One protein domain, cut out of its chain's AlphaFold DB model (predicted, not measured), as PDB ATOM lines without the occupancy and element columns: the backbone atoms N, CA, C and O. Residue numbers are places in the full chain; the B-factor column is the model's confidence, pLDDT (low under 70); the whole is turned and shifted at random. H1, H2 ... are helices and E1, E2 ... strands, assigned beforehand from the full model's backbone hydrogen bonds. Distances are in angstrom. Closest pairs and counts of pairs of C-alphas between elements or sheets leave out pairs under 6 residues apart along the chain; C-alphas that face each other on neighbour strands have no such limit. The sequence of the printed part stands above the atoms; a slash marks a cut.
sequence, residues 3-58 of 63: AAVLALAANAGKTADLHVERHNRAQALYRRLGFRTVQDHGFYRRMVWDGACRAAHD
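What this domain is: This is residues 3 to 58 of the 63 residues of the protein "Ribosomal protein S18 acetylase RimI" of Cupriavidus taiwanensis (UniProt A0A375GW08). A small three-stranded antiparallel sheet, order E1, E3, E2, has H2 over one face; H1 grazes it where E1 begins, and short H3 lies beyond that end. The printed part has 56 residues with three named helices and three named strands, H1, E1, H2, E2, E3, H3, class mixed. It is only just compact, close to loose (radius of gyration of the C-alphas 11.7 A), and elongated, 33 by 19 by 15 A.

How they stand to each other: H1, residues 3 to 11, only grazes the sheet; its closest C-alpha pair with E1, residues 16 to 21, is Ala 9 and Ala 16, 6.6 A. H2, residues 26 to 32, is 8.9 A in height over the sheet. E1, H2 and E2, residues 36 to 41, form a split strand-helix-strand unit, two strands running the same way with E3, residues 44 to 49, between; its crossover is right-handed. N 18 and O 47 of E1 and E3 are 2.9 A apart, N 38 and O 46 of the hairpin E2 and E3 2.9 A, within hydrogen-bond range. Every O i to N i+4 pair is within range in H1 and H2. H3, residues 53 to 56, too short for such a pair, has 0 of 1 O i to N i+3 pairs within range; it is not on the sheet.

Where its parts are: H1 begins at C-alpha 3 (13.228, -4.611, 44.798) and spans 12.3 A, E1 16.8 A, H2 9.9 A, E2 14.6 A, E3 16.2 A; H3, 5.2 A, ends at C-alpha 56 (25.290, 4.240, 56.334).

The domain as a whole: The C-alphas farthest apart, Phe 43 and Asp 58, are 35.0 A apart. The printed part has no cut and no long link; residues 51 to 58 have pLDDT under 70.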
ATOM      1  N   ALA A   3      13.041  -4.668  43.348       85.25
ATOM      2  CA  ALA A   3      13.228  -4.611  44.798       85.25
ATOM      3  C   ALA A   3      14.397  -5.486  45.295       85.25
ATOM      4  O   ALA A   3      15.140  -5.066  46.175       85.25
ATOM      5  N   ALA A   4      14.611  -6.663  44.697       88.25
ATOM      6  CA  ALA A   4      15.718  -7.546  45.070       88.25
ATOM      7  C   ALA A   4      17.087  -6.948  44.698       88.25
ATOM      8  O   ALA A   4      18.050  -7.100  45.443       88.25
ATOM      9  N   VAL A   5      17.166  -6.224  43.575       88.19
ATOM     10  CA  VAL A   5      18.390  -5.520  43.156       88.19
ATOM     11  C   VAL A   5      18.703  -4.375  44.116       88.19
ATOM     12  O   VAL A   5      19.851  -4.212  44.514       88.19
ATOM     13  N   LEU A   6      17.681  -3.623  44.533       87.06
ATOM     14  CA  LEU A   6      17.832  -2.556  45.525       87.06
ATOM     15  C   LEU A   6      18.281  -3.098  46.885       87.06
ATOM     16  O   LEU A   6      19.187  -2.533  47.486       87.06
ATOM     17  N   ALA A   7      17.706  -4.215  47.341       87.31
ATOM     18  CA  ALA A   7      18.114  -4.869  48.583       87.31
ATOM     19  C   ALA A   7      19.569  -5.370  48.524       87.31
ATOM     20  O   ALA A   7      20.325  -5.189  49.475       87.31
ATOM     21  N   LEU A   8      19.990  -5.942  47.391       88.56
ATOM     22  CA  LEU A   8      21.374  -6.374  47.192       88.56
ATOM     23  C   LEU A   8      22.347  -5.189  47.166       88.56
ATOM     24  O   LEU A   8      23.386  -5.234  47.821       88.56
ATOM     25  N   ALA A   9      22.010  -4.127  46.428       88.00
ATOM     26  CA  ALA A   9      22.799  -2.899  46.396       88.00
ATOM     27  C   ALA A   9      22.905  -2.288  47.797       88.00
ATOM     28  O   ALA A   9      23.987  -1.858  48.194       88.00
ATOM     29  N   ALA A  10      21.816  -2.342  48.568       86.75
ATOM     30  CA  ALA A  10      21.795  -1.860  49.934       86.75
ATOM     31  C   ALA A  10      22.758  -2.630  50.839       86.75
ATOM     32  O   ALA A  10      23.623  -2.036  51.476       86.75
ATOM     33  N   ASN A  11      22.650  -3.959  50.826       85.75
ATOM     34  CA  ASN A  11      23.498  -4.846  51.618       85.75
ATOM     35  C   ASN A  11      24.985  -4.739  51.237       85.75
ATOM     36  O   ASN A  11      25.861  -4.972  52.061       85.75
ATOM     37  N   ALA A  12      25.278  -4.384  49.984       86.94
ATOM     38  CA  ALA A  12      26.638  -4.198  49.493       86.94
ATOM     39  C   ALA A  12      27.177  -2.763  49.664       86.94
ATOM     40  O   ALA A  12      28.307  -2.507  49.249       86.94
ATOM     41  N   GLY A  13      26.385  -1.817  50.191       86.06
ATOM     42  CA  GLY A  13      26.766  -0.400  50.280       86.06
ATOM     43  C   GLY A  13      26.970   0.273  48.916       86.06
ATOM     44  O   GLY A  13      27.727   1.235  48.798       86.06
ATOM     45  N   LYS A  14      26.333  -0.244  47.861       86.75
ATOM     46  CA  LYS A  14      26.482   0.230  46.479       86.75
ATOM     47  C   LYS A  14      25.307   1.105  46.063       86.75
ATOM     48  O   LYS A  14      24.187   0.969  46.553       86.75
ATOM     49  N   THR A  15      25.562   1.991  45.108       89.56
ATOM     50  CA  THR A  15      24.516   2.749  44.420       89.56
ATOM     51  C   THR A  15      23.959   1.938  43.251       89.56
ATOM     52  O   THR A  15      24.643   1.081  42.688       89.56
ATOM     53  N   ALA A  16      22.704   2.198  42.888       90.25
ATOM     54  CA  ALA A  16      22.074   1.625  41.706       90.25
ATOM     55  C   ALA A  16      21.781   2.736  40.698       90.25
ATOM     56  O   ALA A  16      21.173   3.747  41.056       90.25
ATOM     57  N   ASP A  17      22.182   2.555  39.443       91.62
ATOM     58  CA  ASP A  17      21.876   3.477  38.356       91.62
ATOM     59  C   ASP A  17      20.991   2.823  37.290       91.62
ATOM     60  O   ASP A  17      21.041   1.617  37.051       91.62
ATOM     61  N   LEU A  18      20.125   3.629  36.677       91.19
ATOM     62  CA  LEU A  18      19.283   3.203  35.567       91.19
ATOM     63  C   LEU A  18      19.103   4.325  34.552       91.19
ATOM     64  O   LEU A  18      19.114   5.511  34.894       91.19
ATOM     65  N   HIS A  19      18.855   3.932  33.308       92.31
ATOM     66  CA  HIS A  19      18.419   4.831  32.249       92.31
ATOM     67  C   HIS A  19      16.937   4.610  31.977       92.31
ATOM     68  O   HIS A  19      16.487   3.483  31.777       92.31
ATOM     69  N   VAL A  20      16.172   5.694  31.972       90.75
ATOM     70  CA  VAL A  20      14.745   5.676  31.652       90.75
ATOM     71  C   VAL A  20      14.462   6.700  30.570       90.75
ATOM     72  O   VAL A  20      14.993   7.806  30.601       90.75
ATOM     73  N   GLU A  21      13.629   6.349  29.599       92.38
ATOM     74  CA  GLU A  21      13.240   7.299  28.560       92.38
ATOM     75  C   GLU A  21      12.487   8.495  29.151       92.38
ATOM     76  O   GLU A  21      11.649   8.351  30.049       92.38
ATOM     77  N   ARG A  22      12.737   9.683  28.594       86.06
ATOM     78  CA  ARG A  22      12.188  10.975  29.030       86.06
ATOM     79  C   ARG A  22      10.660  11.022  29.084       86.06
ATOM     80  O   ARG A  22      10.119  11.767  29.896       86.06
ATOM     81  N   HIS A  23       9.967  10.220  28.281       86.94
ATOM     82  CA  HIS A  23       8.500  10.175  28.251       86.94
ATOM     83  C   HIS A  23       7.912   8.939  28.948       86.94
ATOM     84  O   HIS A  23       6.696   8.764  28.993       86.94
ATOM     85  N   ASN A  24       8.754   8.078  29.525       88.50
ATOM     86  CA  ASN A  24       8.296   6.862  30.178       88.50
ATOM     87  C   ASN A  24       7.731   7.161  31.578       88.50
ATOM     88  O   ASN A  24       8.409   7.721  32.446       88.50
ATOM     89  N   ARG A  25       6.485   6.730  31.815       88.50
ATOM     90  CA  ARG A  25       5.751   6.901  33.084       88.50
ATOM     91  C   ARG A  25       6.451   6.253  34.283       88.50
ATOM     92  O   ARG A  25       6.243   6.690  35.415       88.50
ATOM     93  N   ALA A  26       7.322   5.270  34.050       89.50
ATOM     94  CA  ALA A  26       8.112   4.617  35.089       89.50
ATOM     95  C   ALA A  26       9.030   5.588  35.856       89.50
ATOM     96  O   ALA A  26       9.390   5.307  36.996       89.50
ATOM     97  N   GLN A  27       9.342   6.769  35.306       87.88
ATOM     98  CA  GLN A  27      10.063   7.819  36.036       87.88
ATOM     99  C   GLN A  27       9.405   8.179  37.370       87.88
ATOM    100  O   GLN A  27      10.098   8.360  38.369       87.88
ATOM    101  N   ALA A  28       8.073   8.272  37.404       89.06
ATOM    102  CA  ALA A  28       7.349   8.586  38.631       89.06
ATOM    103  C   ALA A  28       7.502   7.465  39.668       89.06
ATOM    104  O   ALA A  28       7.692   7.741  40.852       89.06
ATOM    105  N   LEU A  29       7.489   6.206  39.220       90.44
ATOM    106  CA  LEU A  29       7.736   5.048  40.075       90.44
ATOM    107  C   LEU A  29       9.158   5.080  40.651       90.44
ATOM    108  O   LEU A  29       9.323   4.976  41.864       90.44
ATOM    109  N   TYR A  30      10.173   5.288  39.811       90.50
ATOM    110  CA  TYR A  30      11.565   5.345  40.263       90.50
ATOM    111  C   TYR A  30      11.804   6.497  41.245       90.50
ATOM    112  O   TYR A  30      12.462   6.302  42.264       90.50
ATOM    113  N   ARG A  31      11.196   7.669  41.021       88.12
ATOM    114  CA  ARG A  31      11.246   8.785  41.984       88.12
ATOM    115  C   ARG A  31      10.668   8.404  43.348       88.12
ATOM    116  O   ARG A  31      11.272   8.726  44.363       88.12
ATOM    117  N   ARG A  32       9.540   7.683  43.384       88.75
ATOM    118  CA  ARG A  32       8.922   7.203  44.640       88.75
ATOM    119  C   ARG A  32       9.781   6.170  45.364       88.75
ATOM    120  O   ARG A  32       9.787   6.147  46.586       88.75
ATOM    121  N   LEU A  33      10.529   5.359  44.618       87.25
ATOM    122  CA  LEU A  33      11.508   4.418  45.171       87.25
ATOM    123  C   LEU A  33      12.792   5.109  45.669       87.25
ATOM    124  O   LEU A  33      13.666   4.447  46.221       87.25
ATOM    125  N   GLY A  34      12.918   6.429  45.489       89.12
ATOM    126  CA  GLY A  34      14.051   7.226  45.959       89.12
ATOM    127  C   GLY A  34      15.140   7.464  44.914       89.12
ATOM    128  O   GLY A  34      16.195   7.993  45.257       89.12
ATOM    129  N   PHE A  35      14.919   7.094  43.648       92.31
ATOM    130  CA  PHE A  35      15.856   7.428  42.580       92.31
ATOM    131  C   PHE A  35      15.805   8.925  42.257       92.31
ATOM    132  O   PHE A  35      14.738   9.520  42.082       92.31
ATOM    133  N   ARG A  36      16.979   9.521  42.074       91.56
ATOM    134  CA  ARG A  36      17.175  10.930  41.735       91.56
ATOM    135  C   ARG A  36      17.699  11.050  40.317       91.56
ATOM    136  O   ARG A  36      18.522  10.252  39.890       91.56
ATOM    137  N   THR A  37      17.228  12.039  39.566       91.81
ATOM    138  CA  THR A  37      17.795  12.303  38.237       91.81
ATOM    139  C   THR A  37      19.163  12.945  38.385       91.81
ATOM    140  O   THR A  37      19.254  14.009  38.984       91.81
ATOM    141  N   VAL A  38      20.189  12.323  37.814       92.00
ATOM    142  CA  VAL A  38      21.558  12.865  37.802       92.00
ATOM    143  C   VAL A  38      21.976  13.357  36.420       92.00
ATOM    144  O   VAL A  38      22.906  14.142  36.305       92.00
ATOM    145  N   GLN A  39      21.284  12.914  35.368       90.50
ATOM    146  CA  GLN A  39      21.539  13.354  34.002       90.50
ATOM    147  C   GLN A  39      20.245  13.321  33.192       90.50
ATOM    148  O   GLN A  39      19.442  12.395  33.325       90.50
ATOM    149  N   ASP A  40      20.052  14.324  32.347       85.88
ATOM    150  CA  ASP A  40      18.875  14.464  31.490       85.88
ATOM    151  C   ASP A  40      19.312  15.021  30.129       85.88
ATOM    152  O   ASP A  40      19.189  16.214  29.862       85.88
ATOM    153  N   HIS A  41      19.905  14.158  29.300       82.19
ATOM    154  CA  HIS A  41      20.378  14.515  27.962       82.19
ATOM    155  C   HIS A  41      19.786  13.577  26.911       82.19
ATOM    156  O   HIS A  41      19.874  12.355  27.015       82.19
ATOM    157  N   GLY A  42      19.216  14.167  25.859       82.69
ATOM    158  CA  GLY A  42      18.594  13.424  24.767       82.69
ATOM    159  C   GLY A  42      17.327  12.690  25.208       82.69
ATOM    160  O   GLY A  42      16.497  13.225  25.946       82.69
ATOM    161  N   PHE A  43      17.163  11.461  24.726       86.25
ATOM    162  CA  PHE A  43      15.966  10.655  24.976       86.25
ATOM    163  C   PHE A  43      15.964   9.961  26.338       86.25
ATOM    164  O   PHE A  43      14.898   9.559  26.803       86.25
ATOM    165  N   TYR A  44      17.120   9.849  26.996       90.31
ATOM    166  CA  TYR A  44      17.270   9.099  28.236       90.31
ATOM    167  C   TYR A  44      17.623  10.002  29.412       90.31
ATOM    168  O   TYR A  44      18.435  10.921  29.338       90.31
ATOM    169  N   ARG A  45      17.020   9.671  30.542       91.06
ATOM    170  CA  ARG A  45      17.297  10.238  31.844       91.06
ATOM    171  C   ARG A  45      18.049   9.202  32.657       91.06
ATOM    172  O   ARG A  45      17.557   8.092  32.854       91.06
ATOM    173  N   ARG A  46      19.217   9.579  33.165       93.69
ATOM    174  CA  ARG A  46      19.943   8.767  34.136       93.69
ATOM    175  C   ARG A  46      19.399   9.057  35.523       93.69
ATOM    176  O   ARG A  46      19.364  10.210  35.965       93.69
ATOM    177  N   MET A  47      18.978   8.006  36.207       93.12
ATOM    178  CA  MET A  47      18.482   8.070  37.569       93.12
ATOM    179  C   MET A  47      19.339   7.194  38.477       93.12
ATOM    180  O   MET A  47      19.667   6.070  38.117       93.12
ATOM    181  N   VAL A  48      19.691   7.712  39.649       93.00
ATOM    182  CA  VAL A  48      20.549   7.036  40.625       93.00
ATOM    183  C   VAL A  48      19.817   6.914  41.949       93.00
ATOM    184  O   VAL A  48      19.181   7.861  42.408       93.00
ATOM    185  N   TRP A  49      19.919   5.742  42.558       92.50
ATOM    186  CA  TRP A  49      19.461   5.446  43.903       92.50
ATOM    187  C   TRP A  49      20.664   5.167  44.801       92.50
ATOM    188  O   TRP A  49      21.495   4.306  44.509       92.50
ATOM    189  N   ASP A  50      20.748   5.909  45.897       83.94
ATOM    190  CA  ASP A  50      21.850   5.871  46.865       83.94
ATOM    191  C   ASP A  50      21.438   5.328  48.243       83.94
ATOM    192  O   ASP A  50      22.182   5.472  49.210       83.94
ATOM    193  N   GLY A  51      20.260   4.703  48.340       67.94
ATOM    194  CA  GLY A  51      19.521   4.489  49.589       67.94
ATOM    195  C   GLY A  51      20.213   3.719  50.720       67.94
ATOM    196  O   GLY A  51      19.705   3.771  51.832       67.94
ATOM    197  N   ALA A  52      21.365   3.081  50.503       61.53
ATOM    198  CA  ALA A  52      22.192   2.542  51.592       61.53
ATOM    199  C   ALA A  52      23.465   3.336  51.883       61.53
ATOM    200  O   ALA A  52      23.867   3.405  53.035       61.53
ATOM    201  N   CYS A  53      24.070   3.988  50.887       54.56
ATOM    202  CA  CYS A  53      25.210   4.873  51.133       54.56
ATOM    203  C   CYS A  53      24.779   6.085  51.978       54.56
ATOM    204  O   CYS A  53      25.516   6.534  52.847       54.56
ATOM    205  N   ARG A  54      23.534   6.560  51.795       51.78
ATOM    206  CA  ARG A  54      22.968   7.629  52.630       51.78
ATOM    207  C   ARG A  54      22.537   7.166  54.023       51.78
ATOM    208  O   ARG A  54      22.680   7.938  54.954       51.78
ATOM    209  N   ALA A  55      22.046   5.934  54.170       51.84
ATOM    210  CA  ALA A  55      21.698   5.384  55.484       51.84
ATOM    211  C   ALA A  55      22.946   5.035  56.315       51.84
ATOM    212  O   ALA A  55      22.953   5.261  57.514       51.84
ATOM    213  N   ALA A  56      24.017   4.550  55.676       51.78
ATOM    214  CA  ALA A  56      25.290   4.240  56.334       51.78
ATOM    215  C   ALA A  56      26.132   5.485  56.685       51.78
ATOM    216  O   ALA A  56      27.081   5.377  57.452       51.78
ATOM    217  N   HIS A  57      25.812   6.658  56.125       49.41
ATOM    218  CA  HIS A  57      26.416   7.939  56.515       49.41
ATOM    219  C   HIS A  57      25.654   8.641  57.658       49.41
ATOM    220  O   HIS A  57      26.178   9.588  58.233       49.41
ATOM    221  N   ASP A  58      24.441   8.186  57.989       47.56
ATOM    222  CA  ASP A  58      23.593   8.725  59.066       47.56
ATOM    223  C   ASP A  58      23.684   7.857  60.340       47.56
ATOM    224  O   ASP A  58      22.737   7.757  61.114       47.56
TER     225      ASP A  58